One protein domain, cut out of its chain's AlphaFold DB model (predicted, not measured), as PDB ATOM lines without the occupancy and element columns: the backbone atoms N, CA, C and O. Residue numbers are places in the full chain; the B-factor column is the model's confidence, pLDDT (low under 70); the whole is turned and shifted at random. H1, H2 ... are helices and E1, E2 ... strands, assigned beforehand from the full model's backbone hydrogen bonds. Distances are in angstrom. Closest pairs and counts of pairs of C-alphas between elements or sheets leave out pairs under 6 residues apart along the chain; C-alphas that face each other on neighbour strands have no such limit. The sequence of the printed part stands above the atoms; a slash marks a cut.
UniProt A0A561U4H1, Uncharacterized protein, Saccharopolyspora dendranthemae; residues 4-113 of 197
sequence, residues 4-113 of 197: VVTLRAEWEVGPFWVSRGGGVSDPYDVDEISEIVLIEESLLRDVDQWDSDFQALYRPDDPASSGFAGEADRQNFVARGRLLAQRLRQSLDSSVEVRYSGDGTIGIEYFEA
ATOM      1  N   VAL A   4      -4.267 -27.561  19.961       93.88
ATOM      2  CA  VAL A   4      -5.389 -26.752  19.494       93.88
ATOM      3  C   VAL A   4      -5.022 -25.299  19.715       93.88
ATOM      4  O   VAL A   4      -4.713 -24.920  20.842       93.88
ATOM      5  N   VAL A   5      -5.086 -24.495  18.660       96.00
ATOM      6  CA  VAL A   5      -4.927 -23.041  18.723       96.00
ATOM      7  C   VAL A   5      -6.272 -22.410  18.384       96.00
ATOM      8  O   VAL A   5      -6.774 -22.550  17.270       96.00
ATOM      9  N   THR A   6      -6.879 -21.729  19.350       96.12
ATOM     10  CA  THR A   6      -8.117 -20.974  19.152       96.12
ATOM     11  C   THR A   6      -7.789 -19.494  19.080       96.12
ATOM     12  O   THR A   6      -7.316 -18.918  20.054       96.12
ATOM     13  N   LEU A   7      -8.060 -18.869  17.937       97.19
ATOM     14  CA  LEU A   7      -7.964 -17.423  17.800       97.19
ATOM     15  C   LEU A   7      -9.219 -16.781  18.413       97.19
ATOM     16  O   LEU A   7     -10.341 -16.990  17.927       97.19
ATOM     17  N   ARG A   8      -9.042 -16.035  19.502       97.38
ATOM     18  CA  ARG A   8     -10.121 -15.381  20.250       97.38
ATOM     19  C   ARG A   8      -9.586 -14.127  20.926       97.38
ATOM     20  O   ARG A   8      -8.602 -14.200  21.646       97.38
ATOM     21  N   ALA A   9     -10.301 -13.028  20.744       96.88
ATOM     22  CA  ALA A   9     -10.052 -11.793  21.459       96.88
ATOM     23  C   ALA A   9     -10.717 -11.838  22.842       96.88
ATOM     24  O   ALA A   9     -11.868 -12.265  22.982       96.88
ATOM     25  N   GLU A  10      -9.979 -11.403  23.856       96.00
ATOM     26  CA  GLU A  10     -10.436 -11.236  25.234       96.00
ATOM     27  C   GLU A  10      -9.660 -10.070  25.861       96.00
ATOM     28  O   GLU A  10      -8.543  -9.768  25.446       96.00
ATOM     29  N   TRP A  11     -10.277  -9.354  26.803       95.88
ATOM     30  CA  TRP A  11      -9.695  -8.126  27.343       95.88
ATOM     31  C   TRP A  11      -8.379  -8.386  28.067       95.88
ATOM     32  O   TRP A  11      -8.304  -9.280  28.909       95.88
ATOM     33  N   GLU A  12      -7.382  -7.555  27.767       94.38
ATOM     34  CA  GLU A  12      -6.097  -7.493  28.473       94.38
ATOM     35  C   GLU A  12      -5.296  -8.812  28.457       94.38
ATOM     36  O   GLU A  12      -4.412  -9.013  29.290       94.38
ATOM     37  N   VAL A  13      -5.578  -9.709  27.508       96.12
ATOM     38  CA  VAL A  13      -4.860 -10.977  27.308       96.12
ATOM     39  C   VAL A  13      -4.578 -11.220  25.827       96.12
ATOM     40  O   VAL A  13      -5.223 -10.636  24.962       96.12
ATOM     41  N   GLY A  14      -3.616 -12.100  25.537       96.25
ATOM     42  CA  GLY A  14      -3.225 -12.427  24.167       96.25
ATOM     43  C   GLY A  14      -4.293 -13.206  23.374       96.25
ATOM     44  O   GLY A  14      -5.106 -13.935  23.958       96.25
ATOM     45  N   PRO A  15      -4.284 -13.104  22.030       97.88
ATOM     46  CA  PRO A  15      -5.354 -13.629  21.182       97.88
ATOM     47  C   PRO A  15      -5.275 -15.141  20.908       97.88
ATOM     48  O   PRO A  15      -6.206 -15.712  20.321       97.88
ATOM     49  N   PHE A  16      -4.173 -15.808  21.270       97.94
ATOM     50  CA  PHE A  16      -3.955 -17.226  20.977       97.94
ATOM     51  C   PHE A  16      -4.251 -18.102  22.190       97.94
ATOM     52  O   PHE A  16      -3.421 -18.274  23.073       97.94
ATOM     53  N   TRP A  17      -5.415 -18.739  22.195       97.31
ATOM     54  CA  TRP A  17      -5.804 -19.674  23.245       97.31
ATOM     55  C   TRP A  17      -5.346 -21.077  22.882       97.31
ATOM     56  O   TRP A  17      -5.889 -21.696  21.961       97.31
ATOM     57  N   VAL A  18      -4.348 -21.591  23.595       96.62
ATOM     58  CA  VAL A  18      -3.687 -22.846  23.236       96.62
ATOM     59  C   VAL A  18      -3.977 -23.931  24.256       96.62
ATOM     60  O   VAL A  18      -3.686 -23.783  25.436       96.62
ATOM     61  N   SER A  19      -4.488 -25.067  23.779       94.44
ATOM     62  CA  SER A  19      -4.615 -26.301  24.559       94.44
ATOM     63  C   SER A  19      -3.705 -27.382  23.988       94.44
ATOM     64  O   SER A  19      -3.649 -27.605  22.775       94.44
ATOM     65  N   ARG A  20      -3.001 -28.092  24.873       90.44
ATOM     66  CA  ARG A  20      -2.155 -29.240  24.526       90.44
ATOM     67  C   ARG A  20      -2.691 -30.495  25.206       90.44
ATOM     68  O   ARG A  20      -2.937 -30.504  26.409       90.44
ATOM     69  N   GLY A  21      -2.875 -31.569  24.440       83.50
ATOM     70  CA  GLY A  21      -3.314 -32.866  24.969       83.50
ATOM     71  C   GLY A  21      -4.722 -32.866  25.579       83.50
ATOM     72  O   GLY A  21      -5.008 -33.722  26.411       83.50
ATOM     73  N   GLY A  22      -5.583 -31.920  25.187       76.25
ATOM     74  CA  GLY A  22      -6.945 -31.785  25.718       76.25
ATOM     75  C   GLY A  22      -7.039 -31.088  27.081       76.25
ATOM     76  O   GLY A  22      -8.069 -31.202  27.740       76.25
ATOM     77  N   GLY A  23      -5.978 -30.399  27.518       82.62
ATOM     78  CA  GLY A  23      -5.974 -29.585  28.737       82.62
ATOM     79  C   GLY A  23      -6.753 -28.268  28.614       82.62
ATOM     80  O   GLY A  23      -7.353 -27.967  27.580       82.62
ATOM     81  N   VAL A  24      -6.713 -27.466  29.682       87.44
ATOM     82  CA  VAL A  24      -7.224 -26.084  29.684       87.44
ATOM     83  C   VAL A  24      -6.478 -25.266  28.623       87.44
ATOM     84  O   VAL A  24      -5.334 -25.575  28.301       87.44
ATOM     85  N   SER A  25      -7.165 -24.293  28.018       91.88
ATOM     86  CA  SER A  25      -6.522 -23.367  27.083       91.88
ATOM     87  C   SER A  25      -5.957 -22.178  27.846       91.88
ATOM     88  O   SER A  25      -6.709 -21.535  28.577       91.88
ATOM     89  N   ASP A  26      -4.681 -21.882  27.633       95.94
ATOM     90  CA  ASP A  26      -4.016 -20.693  28.167       95.94
ATOM     91  C   ASP A  26      -3.875 -19.642  27.049       95.94
ATOM     92  O   ASP A  26      -3.651 -20.031  25.894       95.94
ATOM     93  N   PRO A  27      -4.058 -18.340  27.336       97.06
ATOM     94  CA  PRO A  27      -3.839 -17.281  26.360       97.06
ATOM     95  C   PRO A  27      -2.340 -17.017  26.178       97.06
ATOM     96  O   PRO A  27      -1.585 -17.016  27.147       97.06
ATOM     97  N   TYR A  28      -1.944 -16.763  24.936       97.69
ATOM     98  CA  TYR A  28      -0.589 -16.407  24.526       97.69
ATOM     99  C   TYR A  28      -0.633 -15.167  23.637       97.69
ATOM    100  O   TYR A  28      -1.535 -15.029  22.795       97.69
ATOM    101  N   ASP A  29       0.341 -14.278  23.805       96.38
ATOM    102  CA  ASP A  29       0.566 -13.172  22.875       96.38
ATOM    103  C   ASP A  29       1.332 -13.619  21.608       96.38
ATOM    104  O   ASP A  29       1.605 -14.806  21.389       96.38
ATOM    105  N   VAL A  30       1.612 -12.669  20.710       95.25
ATOM    106  CA  VAL A  30       2.283 -12.926  19.422       95.25
ATOM    107  C   VAL A  30       3.759 -13.299  19.558       95.25
ATOM    108  O   VAL A  30       4.287 -13.967  18.666       95.25
ATOM    109  N   ASP A  31       4.408 -12.917  20.655       94.31
ATOM    110  CA  ASP A  31       5.794 -13.268  20.936       94.31
ATOM    111  C   ASP A  31       5.853 -14.665  21.572       94.31
ATOM    112  O   ASP A  31       6.610 -15.530  21.121       94.31
ATOM    113  N   GLU A  32       4.989 -14.943  22.548       96.31
ATOM    114  CA  GLU A  32       4.953 -16.209  23.283       96.31
ATOM    115  C   GLU A  32       4.467 -17.388  22.420       96.31
ATOM    116  O   GLU A  32       4.973 -18.508  22.542       96.31
ATOM    117  N   ILE A  33       3.513 -17.172  21.500       95.75
ATOM    118  CA  ILE A  33       2.983 -18.245  20.637       95.75
ATOM    119  C   ILE A  33       4.063 -18.866  19.738       95.75
ATOM    120  O   ILE A  33       3.964 -20.043  19.364       95.75
ATOM    121  N   SER A  34       5.114 -18.103  19.424       91.81
ATOM    122  CA  SER A  34       6.236 -18.545  18.592       91.81
ATOM    123  C   SER A  34       7.047 -19.682  19.231       91.81
ATOM    124  O   SER A  34       7.658 -20.486  18.525       91.81
ATOM    125  N   GLU A  35       6.981 -19.824  20.560       92.75
ATOM    126  CA  GLU A  35       7.574 -20.946  21.296       92.75
ATOM    127  C   GLU A  35       6.788 -22.256  21.119       92.75
ATOM    128  O   GLU A  35       7.270 -23.342  21.454       92.75
ATOM    129  N   ILE A  36       5.554 -22.172  20.612       92.38
ATOM    130  CA  ILE A  36       4.624 -23.299  20.499       92.38
ATOM    131  C   ILE A  36       4.483 -23.769  19.059       92.38
ATOM    132  O   ILE A  36       4.491 -24.973  18.794       92.38
ATOM    133  N   VAL A  37       4.304 -22.822  18.143       92.88
ATOM    134  CA  VAL A  37       4.066 -23.077  16.724       92.88
ATOM    135  C   VAL A  37       4.801 -22.054  15.866       92.88
ATOM    136  O   VAL A  37       4.943 -20.893  16.231       92.88
ATOM    137  N   LEU A  38       5.239 -22.487  14.683       91.50
ATOM    138  CA  LEU A  38       5.895 -21.609  13.719       91.50
ATOM    139  C   LEU A  38       4.840 -20.884  12.879       91.50
ATOM    140  O   LEU A  38       4.136 -21.508  12.087       91.50
ATOM    141  N   ILE A  39       4.748 -19.568  13.052       92.38
ATOM    142  CA  ILE A  39       3.838 -18.683  12.321       92.38
ATOM    143  C   ILE A  39       4.685 -17.628  11.606       92.38
ATOM    144  O   ILE A  39       5.663 -17.131  12.159       92.38
ATOM    145  N   GLU A  40       4.330 -17.285  10.366       91.50
ATOM    146  CA  GLU A  40       5.024 -16.217   9.646       91.50
ATOM    147  C   GLU A  40       4.867 -14.866  10.353       91.50
ATOM    148  O   GLU A  40       3.766 -14.486  10.754       91.50
ATOM    149  N   GLU A  41       5.953 -14.096  10.428       92.94
ATOM    150  CA  GLU A  41       5.991 -12.813  11.139       92.94
ATOM    151  C   GLU A  41       4.933 -11.821  10.628       92.94
ATOM    152  O   GLU A  41       4.307 -11.109  11.406       92.94
ATOM    153  N   SER A  42       4.664 -11.802   9.318       93.94
ATOM    154  CA  SER A  42       3.593 -10.972   8.758       93.94
ATOM    155  C   SER A  42       2.207 -11.373   9.254       93.94
ATOM    156  O   SER A  42       1.374 -10.503   9.475       93.94
ATOM    157  N   LEU A  43       1.947 -12.670   9.441       95.62
ATOM    158  CA  LEU A  43       0.674 -13.133   9.986       95.62
ATOM    159  C   LEU A  43       0.563 -12.811  11.481       95.62
ATOM    160  O   LEU A  43      -0.509 -12.403  11.915       95.62
ATOM    161  N   LEU A  44       1.656 -12.930  12.244       97.31
ATOM    162  CA  LEU A  44       1.688 -12.496  13.644       97.31
ATOM    163  C   LEU A  44       1.355 -11.008  13.772       97.31
ATOM    164  O   LEU A  44       0.470 -10.664  14.544       97.31
ATOM    165  N   ARG A  45       1.959 -10.141  12.946       97.31
ATOM    166  CA  ARG A  45       1.631  -8.703  12.925       97.31
ATOM    167  C   ARG A  45       0.171  -8.427  12.572       97.31
ATOM    168  O   ARG A  45      -0.446  -7.542  13.154       97.31
ATOM    169  N   ASP A  46      -0.396  -9.171  11.624       97.88
ATOM    170  CA  ASP A  46      -1.801  -8.991  11.246       97.88
ATOM    171  C   ASP A  46      -2.766  -9.427  12.366       97.88
ATOM    172  O   ASP A  46      -3.827  -8.819  12.535       97.88
ATOM    173  N   VAL A  47      -2.409 -10.467  13.132       98.12
ATOM    174  CA  VAL A  47      -3.154 -10.892  14.328       98.12
ATOM    175  C   VAL A  47      -2.988  -9.891  15.468       98.12
ATOM    176  O   VAL A  47      -3.992  -9.529  16.074       98.12
ATOM    177  N   ASP A  48      -1.773  -9.397  15.705       98.25
ATOM    178  CA  ASP A  48      -1.477  -8.373  16.713       98.25
ATOM    179  C   ASP A  48      -2.312  -7.110  16.491       98.25
ATOM    180  O   ASP A  48      -2.959  -6.595  17.399       98.25
ATOM    181  N   GLN A  49      -2.379  -6.649  15.238       98.44
ATOM    182  CA  GLN A  49      -3.190  -5.493  14.881       98.44
ATOM    183  C   GLN A  49      -4.684  -5.770  15.068       98.44
ATOM    184  O   GLN A  49      -5.428  -4.890  15.493       98.44
ATOM    185  N   TRP A  50      -5.150  -6.974  14.728       98.50
ATOM    186  CA  TRP A  50      -6.546  -7.356  14.937       98.50
ATOM    187  C   TRP A  50      -6.921  -7.391  16.421       98.50
ATOM    188  O   TRP A  50      -7.988  -6.887  16.764       98.50
ATOM    189  N   ASP A  51      -6.057  -7.919  17.289       98.44
ATOM    190  CA  ASP A  51      -6.289  -7.905  18.735       98.44
ATOM    191  C   ASP A  51      -6.177  -6.489  19.309       98.44
ATOM    192  O   ASP A  51      -7.077  -6.039  20.009       98.44
ATOM    193  N   SER A  52      -5.163  -5.717  18.913       98.06
ATOM    194  CA  SER A  52      -5.001  -4.312  19.313       98.06
ATOM    195  C   SER A  52      -6.224  -3.455  18.972       98.06
ATOM    196  O   SER A  52      -6.654  -2.632  19.783       98.06
ATOM    197  N   ASP A  53      -6.825  -3.664  17.795       97.88
ATOM    198  CA  ASP A  53      -8.071  -3.000  17.401       97.88
ATOM    199  C   ASP A  53      -9.232  -3.361  18.344       97.88
ATOM    200  O   ASP A  53     -10.083  -2.512  18.615       97.88
ATOM    201  N   PHE A  54      -9.279  -4.603  18.847       97.69
ATOM    202  CA  PHE A  54     -10.237  -5.015  19.870       97.69
ATOM    203  C   PHE A  54      -9.927  -4.332  21.198       97.69
ATOM    204  O   PHE A  54     -10.801  -3.638  21.708       97.69
ATOM    205  N   GLN A  55      -8.696  -4.445  21.714       97.56
ATOM    206  CA  GLN A  55      -8.284  -3.857  22.996       97.56
ATOM    207  C   GLN A  55      -8.541  -2.343  23.056       97.56
ATOM    208  O   GLN A  55      -8.920  -1.822  24.100       97.56
ATOM    209  N   ALA A  56      -8.431  -1.626  21.932       97.25
ATOM    210  CA  ALA A  56      -8.745  -0.197  21.846       97.25
ATOM    211  C   ALA A  56     -10.223   0.149  22.141       97.25
ATOM    212  O   ALA A  56     -10.549   1.310  22.399       97.25
ATOM    213  N   LEU A  57     -11.126  -0.835  22.102       96.75
ATOM    214  CA  LEU A  57     -12.534  -0.691  22.482       96.75
ATOM    215  C   LEU A  57     -12.750  -0.770  23.999       96.75
ATOM    216  O   LEU A  57     -13.849  -0.454  24.470       96.75
ATOM    217  N   TYR A  58     -11.739  -1.208  24.754       96.44
ATOM    218  CA  TYR A  58     -11.798  -1.291  26.203       96.44
ATOM    219  C   TYR A  58     -11.770   0.108  26.822       96.44
ATOM    220  O   TYR A  58     -10.910   0.939  26.522       96.44
ATOM    221  N   ARG A  59     -12.735   0.382  27.700       95.06
ATOM    222  CA  ARG A  59     -12.850   1.644  28.434       95.06
ATOM    223  C   ARG A  59     -12.522   1.381  29.903       95.06
ATOM    224  O   ARG A  59     -13.418   0.976  30.635       95.06
ATOM    225  N   PRO A  60     -11.283   1.619  30.367       92.31
ATOM    226  CA  PRO A  60     -10.889   1.262  31.733       92.31
ATOM    227  C   PRO A  60     -11.676   2.035  32.801       92.31
ATOM    228  O   PRO A  60     -11.972   1.493  33.863       92.31
ATOM    229  N   ASP A  61     -12.073   3.275  32.502       95.75
ATOM    230  CA  ASP A  61     -12.877   4.107  33.405       95.75
ATOM    231  C   ASP A  61     -14.369   3.716  33.424       95.75
ATOM    232  O   ASP A  61     -15.090   4.073  34.355       95.75
ATOM    233  N   ASP A  62     -14.840   2.989  32.405       94.19
ATOM    234  CA  ASP A  62     -16.208   2.468  32.321       94.19
ATOM    235  C   ASP A  62     -16.249   1.124  31.564       94.19
ATOM    236  O   ASP A  62     -16.689   1.065  30.406       94.19
ATOM    237  N   PRO A  63     -15.793   0.024  32.199       91.44
ATOM    238  CA  PRO A  63     -15.661  -1.265  31.527       91.44
ATOM    239  C   PRO A  63     -16.986  -1.800  30.981       91.44
ATOM    240  O   PRO A  63     -16.993  -2.466  29.948       91.44
ATOM    241  N   ALA A  64     -18.108  -1.470  31.631       90.31
ATOM    242  CA  ALA A  64     -19.448  -1.883  31.219       90.31
ATOM    243  C   ALA A  64     -19.873  -1.273  29.874       90.31
ATOM    244  O   ALA A  64     -20.698  -1.855  29.170       90.31
ATOM    245  N   SER A  65     -19.290  -0.132  29.509       92.50
ATOM    246  CA  SER A  65     -19.493   0.508  28.213       92.50
ATOM    247  C   SER A  65     -18.456   0.088  27.169       92.50
ATOM    248  O   SER A  65     -18.450   0.662  26.082       92.50
ATOM    249  N   SER A  66     -17.558  -0.861  27.454       94.44
ATOM    250  CA  SER A  66     -16.596  -1.366  26.461       94.44
ATOM    251  C   SER A  66     -17.294  -2.122  25.334       94.44
ATOM    252  O   SER A  66     -18.335  -2.748  25.533       94.44
ATOM    253  N   GLY A  67     -16.688  -2.106  24.148       94.75
ATOM    254  CA  GLY A  67     -17.150  -2.886  23.000       94.75
ATOM    255  C   GLY A  67     -17.394  -2.063  21.739       94.75
ATOM    256  O   GLY A  67     -17.112  -0.866  21.667       94.75
ATOM    257  N   PHE A  68     -17.891  -2.747  20.710       96.06
ATOM    258  CA  PHE A  68     -18.084  -2.177  19.379       96.06
ATOM    259  C   PHE A  68     -19.121  -1.047  19.380       96.06
ATOM    260  O   PHE A  68     -20.142  -1.125  20.062       96.06
ATOM    261  N   ALA A  69     -18.898  -0.022  18.553       93.50
ATOM    262  CA  ALA A  69     -19.846   1.082  18.393       93.50
ATOM    263  C   ALA A  69     -21.168   0.637  17.736       93.50
ATOM    264  O   ALA A  69     -22.209   1.260  17.947       93.50
ATOM    265  N   GLY A  70     -21.142  -0.460  16.975       94.19
ATOM    266  CA  GLY A  70     -22.332  -1.095  16.428       94.19
ATOM    267  C   GLY A  70     -22.061  -2.471  15.826       94.19
ATOM    268  O   GLY A  70     -20.923  -2.924  15.706       94.19
ATOM    269  N   GLU A  71     -23.137  -3.134  15.406       91.19
ATOM    270  CA  GLU A  71     -23.077  -4.492  14.852       91.19
ATOM    271  C   GLU A  71     -22.279  -4.567  13.539       91.19
ATOM    272  O   GLU A  71     -21.633  -5.576  13.277       91.19
ATOM    273  N   ALA A  72     -22.255  -3.504  12.728       88.94
ATOM    274  CA  ALA A  72     -21.452  -3.474  11.502       88.94
ATOM    275  C   ALA A  72     -19.941  -3.546  11.796       88.94
ATOM    276  O   ALA A  72     -19.219  -4.304  11.147       88.94
ATOM    277  N   ASP A  73     -19.469  -2.813  12.809       93.00
ATOM    278  CA  ASP A  73     -18.062  -2.838  13.225       93.00
ATOM    279  C   ASP A  73     -17.687  -4.210  13.782       93.00
ATOM    280  O   ASP A  73     -16.655  -4.777  13.416       93.00
ATOM    281  N   ARG A  74     -18.585  -4.796  14.581       95.25
ATOM    282  CA  ARG A  74     -18.436  -6.163  15.077       95.25
ATOM    283  C   ARG A  74     -18.370  -7.178  13.934       95.25
ATOM    284  O   ARG A  74     -17.495  -8.038  13.923       95.25
ATOM    285  N   GLN A  75     -19.248  -7.084  12.937       86.06
ATOM    286  CA  GLN A  75     -19.231  -7.988  11.782       86.06
ATOM    287  C   GLN A  75     -17.934  -7.877  10.980       86.06
ATOM    288  O   GLN A  75     -17.387  -8.904  10.573       86.06
ATOM    289  N   ASN A  76     -17.412  -6.662  10.804       87.12
ATOM    290  CA  ASN A  76     -16.126  -6.430  10.150       87.12
ATOM    291  C   ASN A  76     -14.965  -7.030  10.953       87.12
ATOM    292  O   ASN A  76     -14.105  -7.706  10.381       87.12
ATOM    293  N   PHE A  77     -14.960  -6.842  12.275       95.88
ATOM    294  CA  PHE A  77     -13.986  -7.453  13.178       95.88
ATOM    295  C   PHE A  77     -14.004  -8.982  13.085       95.88
ATOM    296  O   PHE A  77     -12.957  -9.615  12.912       95.88
ATOM    297  N   VAL A  78     -15.199  -9.577  13.123       93.00
ATOM    298  CA  VAL A  78     -15.369 -11.029  13.025       93.00
ATOM    299  C   VAL A  78     -14.927 -11.542  11.648       93.00
ATOM    300  O   VAL A  78     -14.258 -12.567  11.542       93.00
ATOM    301  N   ALA A  79     -15.267 -10.838  10.566       84.88
ATOM    302  CA  ALA A  79     -14.847 -11.213   9.216       84.88
ATOM    303  C   ALA A  79     -13.318 -11.186   9.058       84.88
ATOM    304  O   ALA A  79     -12.750 -12.125   8.498       84.88
ATOM    305  N   ARG A  80     -12.645 -10.163   9.599       94.19
ATOM    306  CA  ARG A  80     -11.176 -10.085   9.625       94.19
ATOM    307  C   ARG A  80     -10.561 -11.244  10.408       94.19
ATOM    308  O   ARG A  80      -9.667 -11.904   9.887       94.19
ATOM    309  N   GLY A  81     -11.071 -11.541  11.603       95.44
ATOM    310  CA  GLY A  81     -10.557 -12.643  12.419       95.44
ATOM    311  C   GLY A  81     -10.717 -14.014  11.753       95.44
ATOM    312  O   GLY A  81      -9.801 -14.828  11.817       95.44
ATOM    313  N   ARG A  82     -11.804 -14.250  11.002       91.44
ATOM    314  CA  ARG A  82     -11.946 -15.470  10.179       91.44
ATOM    315  C   ARG A  82     -10.854 -15.594   9.118       91.44
ATOM    316  O   ARG A  82     -10.304 -16.675   8.935       91.44
ATOM    317  N   LEU A  83     -10.524 -14.505   8.421       88.12
ATOM    318  CA  LEU A  83      -9.449 -14.517   7.420       88.12
ATOM    319  C   LEU A  83      -8.091 -14.831   8.064       88.12
ATOM    320  O   LEU A  83      -7.297 -15.575   7.490       88.12
ATOM    321  N   LEU A  84      -7.840 -14.313   9.268       95.31
ATOM    322  CA  LEU A  84      -6.624 -14.599  10.031       95.31
ATOM    323  C   LEU A  84      -6.568 -16.051  10.507       95.31
ATOM    324  O   LEU A  84      -5.553 -16.708  10.298       95.31
ATOM    325  N   ALA A  85      -7.661 -16.585  11.053       93.50
ATOM    326  CA  ALA A  85      -7.748 -17.991  11.446       93.50
ATOM    327  C   ALA A  85      -7.546 -18.936  10.247       93.50
ATOM    328  O   ALA A  85      -6.875 -19.961  10.364       93.50
ATOM    329  N   GLN A  86      -8.049 -18.570   9.063       86.62
ATOM    330  CA  GLN A  86      -7.797 -19.323   7.835       86.62
ATOM    331  C   GLN A  86      -6.322 -19.293   7.428       86.62
ATOM    332  O   GLN A  86      -5.761 -20.342   7.115       86.62
ATOM    333  N   ARG A  87      -5.681 -18.120   7.458       89.75
ATOM    334  CA  ARG A  87      -4.244 -17.997   7.170       89.75
ATOM    335  C   ARG A  87      -3.401 -18.777   8.175       89.75
ATOM    336  O   ARG A  87      -2.483 -19.477   7.765       89.75
ATOM    337  N   LEU A  88      -3.767 -18.728   9.456       92.50
ATOM    338  CA  LEU A  88      -3.132 -19.505  10.517       92.50
ATOM    339  C   LEU A  88      -3.239 -21.002  10.239       92.50
ATOM    340  O   LEU A  88      -2.254 -21.729  10.302       92.50
ATOM    341  N   ARG A  89      -4.422 -21.477   9.846       90.25
ATOM    342  CA  ARG A  89      -4.592 -22.883   9.489       90.25
ATOM    343  C   ARG A  89      -3.742 -23.297   8.289       90.25
ATOM    344  O   ARG A  89      -3.246 -24.420   8.286       90.25
ATOM    345  N   GLN A  90      -3.589 -22.424   7.295       83.12
ATOM    346  CA  GLN A  90      -2.774 -22.677   6.103       83.12
ATOM    347  C   GLN A  90      -1.269 -22.680   6.396       83.12
ATOM    348  O   GLN A  90      -0.538 -23.417   5.740       83.12
ATOM    349  N   SER A  91      -0.805 -21.877   7.360       85.44
ATOM    350  CA  SER A  91       0.614 -21.811   7.729       85.44
ATOM    351  C   SER A  91       1.050 -22.935   8.669       85.44
ATOM    352  O   SER A  91       2.226 -23.285   8.698       85.44
ATOM    353  N   LEU A  92       0.124 -23.478   9.463       88.12
ATOM    354  CA  LEU A  92       0.430 -24.469  10.490       88.12
ATOM    355  C   LEU A  92       0.383 -25.910   9.974       88.12
ATOM    356  O   LEU A  92      -0.399 -26.266   9.088       88.12
ATOM    357  N   ASP A  93       1.202 -26.761  10.600       83.62
ATOM    358  CA  ASP A  93       1.212 -28.198  10.336       83.62
ATOM    359  C   ASP A  93      -0.189 -28.808  10.495       83.62
ATOM    360  O   ASP A  93      -0.996 -28.389  11.327       83.62
ATOM    361  N   SER A  94      -0.485 -29.831   9.692       78.88
ATOM    362  CA  SER A  94      -1.802 -30.468   9.680       78.88
ATOM    363  C   SER A  94      -2.232 -31.098  11.010       78.88
ATOM    364  O   SER A  94      -3.428 -31.296  11.215       78.88
ATOM    365  N   SER A  95      -1.282 -31.379  11.905       83.25
ATOM    366  CA  SER A  95      -1.524 -31.886  13.258       83.25
ATOM    367  C   SER A  95      -2.010 -30.828  14.254       83.25
ATOM    368  O   SER A  95      -2.471 -31.198  15.338       83.25
ATOM    369  N   VAL A  96      -1.929 -29.535  13.910       89.94
ATOM    370  CA  VAL A  96      -2.454 -28.441  14.732       89.94
ATOM    371  C   VAL A  96      -3.881 -28.117  14.301       89.94
ATOM    372  O   VAL A  96      -4.145 -27.745  13.156       89.94
ATOM    373  N   GLU A  97      -4.816 -28.240  15.236       89.31
ATOM    374  CA  GLU A  97      -6.198 -27.825  15.023       89.31
ATOM    375  C   GLU A  97      -6.311 -26.312  15.218       89.31
ATOM    376  O   GLU A  97      -5.880 -25.784  16.245       89.31
ATOM    377  N   VAL A  98      -6.918 -25.618  14.253       92.00
ATOM    378  CA  VAL A  98      -7.182 -24.180  14.356       92.00
ATOM    379  C   VAL A  98      -8.675 -23.933  14.512       92.00
ATOM    380  O   VAL A  98      -9.502 -24.417  13.732       92.00
ATOM    381  N   ARG A  99      -9.006 -23.144  15.528       93.44
ATOM    382  CA  ARG A  99     -10.359 -22.720  15.876       93.44
ATOM    383  C   ARG A  99     -10.444 -21.201  15.882       93.44
ATOM    384  O   ARG A  99      -9.442 -20.511  16.052       93.44
ATOM    385  N   TYR A 100     -11.655 -20.681  15.758       93.56
ATOM    386  CA  TYR A 100     -11.930 -19.256  15.876       93.56
ATOM    387  C   TYR A 100     -13.179 -19.020  16.714       93.56
ATOM    388  O   TYR A 100     -14.183 -19.706  16.528       93.56
ATOM    389  N   SER A 101     -13.129 -18.034  17.607       92.75
ATOM    390  CA  SER A 101     -14.269 -17.658  18.452       92.75
ATOM    391  C   SER A 101     -14.567 -16.156  18.448       92.75
ATOM    392  O   SER A 101     -15.421 -15.712  19.214       92.75
ATOM    393  N   GLY A 102     -13.897 -15.363  17.604       92.69
ATOM    394  CA  GLY A 102     -14.100 -13.914  17.534       92.69
ATOM    395  C   GLY A 102     -13.882 -13.218  18.874       92.69
ATOM    396  O   GLY A 102     -12.860 -13.434  19.512       92.69
ATOM    397  N   ASP A 103     -14.858 -12.413  19.288       92.62
ATOM    398  CA  ASP A 103     -14.948 -11.729  20.591       92.62
ATOM    399  C   ASP A 103     -15.482 -12.643  21.720       92.62
ATOM    400  O   ASP A 103     -15.939 -12.174  22.759       92.62
ATOM    401  N   GLY A 104     -15.516 -13.961  21.497       86.81
ATOM    402  CA  GLY A 104     -16.088 -14.950  22.414       86.81
ATOM    403  C   GLY A 104     -17.609 -15.096  22.332       86.81
ATOM    404  O   GLY A 104     -18.167 -15.969  22.991       86.81
ATOM    405  N   THR A 105     -18.297 -14.283  21.522       85.19
ATOM    406  CA  THR A 105     -19.767 -14.324  21.419       85.19
ATOM    407  C   THR A 105     -20.271 -15.162  20.247       85.19
ATOM    408  O   THR A 105     -21.449 -15.525  20.203       85.19
ATOM    409  N   ILE A 106     -19.399 -15.496  19.290       81.06
ATOM    410  CA  ILE A 106     -19.705 -16.504  18.274       81.06
ATOM    411  C   ILE A 106     -19.320 -17.890  18.794       81.06
ATOM    412  O   ILE A 106     -18.332 -18.043  19.510       81.06
ATOM    413  N   GLY A 107     -20.098 -18.909  18.419       77.38
ATOM    414  CA  GLY A 107     -19.698 -20.297  18.647       77.38
ATOM    415  C   GLY A 107     -18.377 -20.612  17.941       77.38
ATOM    416  O   GLY A 107     -18.028 -19.960  16.956       77.38
ATOM    417  N   ILE A 108     -17.662 -21.623  18.439       83.56
ATOM    418  CA  ILE A 108     -16.380 -22.048  17.872       83.56
ATOM    419  C   ILE A 108     -16.568 -22.471  16.410       83.56
ATOM    420  O   ILE A 108     -17.340 -23.379  16.098       83.56
ATOM    421  N   GLU A 109     -15.827 -21.818  15.521       81.88
ATOM    422  CA  GLU A 109     -15.695 -22.182  14.116       81.88
ATOM    423  C   GLU A 109     -14.391 -22.960  13.903       81.88
ATOM    424  O   GLU A 109     -13.348 -22.617  14.464       81.88
ATOM    425  N   TYR A 110     -14.447 -24.007  13.080       77.69
ATOM    426  CA  TYR A 110     -13.328 -24.912  12.815       77.69
ATOM    427  C   TYR A 110     -12.749 -24.641  11.430       77.69
ATOM    428  O   TYR A 110     -13.492 -24.501  10.453       77.69
ATOM    429  N   PHE A 111     -11.422 -24.585  11.347       71.44
ATOM    430  CA  PHE A 111     -10.703 -24.275  10.119       71.44
ATOM    431  C   PHE A 111      -9.920 -25.509   9.684       71.44
ATOM    432  O   PHE A 111      -9.032 -25.985  10.387       71.44
ATOM    433  N   GLU A 112     -10.249 -26.023   8.504       66.38
ATOM    434  CA  GLU A 112      -9.525 -27.127   7.872       66.38
ATOM    435  C   GLU A 112      -8.461 -26.546   6.923       66.38
ATOM    436  O   GLU A 112      -8.602 -25.418   6.443       66.38
ATOM    437  N   ALA A 113      -7.397 -27.303   6.621       56.47
ATOM    438  CA  ALA A 113      -6.284 -26.846   5.765       56.47
ATOM    439  C   ALA A 113      -6.734 -26.328   4.381       56.47
ATOM    440  O   ALA A 113      -6.053 -25.509   3.769       56.47
TER     441      ALA A 113
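This is residues 4 to 113 of the 197 residues of an uncharacterized protein of Saccharopolyspora dendranthemae (UniProt A0A561U4H1). A twisted sheet of five strands has a long helix, H3, lying along one face over E4 and E5, and a second long helix, H2, folds against H3 as the other half of a helical hairpin. Short H1 sits over the E2 part of the same face, and the long link of residues 56 to 70 lies towards one end of the longest axis. The printed part has 110 residues, with three named helices and five named strands in the order E1 E2 E3 H1 H2 H3 E4 E5; the mixed sheet runs E3 E2 E1 E4 E5, and the class is mixed, helices and strands. It is compact, with a radius of gyration of the C-alphas of 13.6 A, and elongated, spanning 41 by 26 by 23 A.

E1, residues 4 to 8, and E2, residues 16 to 20, form an antiparallel hairpin, with N 6 and O 17 2.8 A apart, within hydrogen-bond range. E3, residues 26 to 28, is an edge strand and forms a hairpin with E2; N 28 and O 16 are 2.8 A apart. E1, E2 and E3 make a meander, each strand the antiparallel neighbour of the one before. H1, residues 32 to 35, is on the sheet at a height of 8.4 A, with a local plane fitted to just 6 C-alphas, and lies only just over E2, on which 3 of its C-alphas fall. H2, residues 41 to 55, only grazes the sheet with residues 47 to 54. It touches H3, residues 71 to 91, at a shallow tilt of 24 degrees, opposite ways; the closest C-alphas, of Val 47 and Leu 84, are 6.7 A apart. E4, residues 96 to 102, is parallel to E1, with N 7 and O 99 2.9 A apart. E5, residues 109 to 112, is the other edge strand and forms a hairpin with E4; N 100 and O 109 are 2.9 A apart. H3 is on the sheet at a height of 7.9 A, on the same face as H1, in two layers, a helix layer on one face of a sheet. It runs along the strands, at 4 degrees to E4 on the local plane, over E4 and only just over E5, on which 3 of its C-alphas fall. The closest C-alphas of H3 and E4, of Val 78 and Gly 102, are 5.5 A apart. H1 and H3 are apart. In H2 and H3 every O i to N i+4 pair is within hydrogen-bond range; H1 is too short for such a pair.

E1 begins at C-alpha 4, (-5.389, -26.752, 19.494). H2 measures 20.6 A, H3 30.2 A and E4 18.8 A from first to last C-alpha. H3 begins at C-alpha 71, (-23.077, -4.492, 14.852), and E5 ends at C-alpha 112, (-9.525, -27.127, 7.872).

The two C-alphas farthest apart, of Asp 61 and Ser 94, are 43.4 A apart. The printed part has no cut, and the link from H2 to H3, 15 residues, is long. The sheet is only just strongly twisted, its C-alphas lying up to 4.0 A off the best plane. Mean pLDDT of the printed part is 91.6, with residues 112 to 113 under 70.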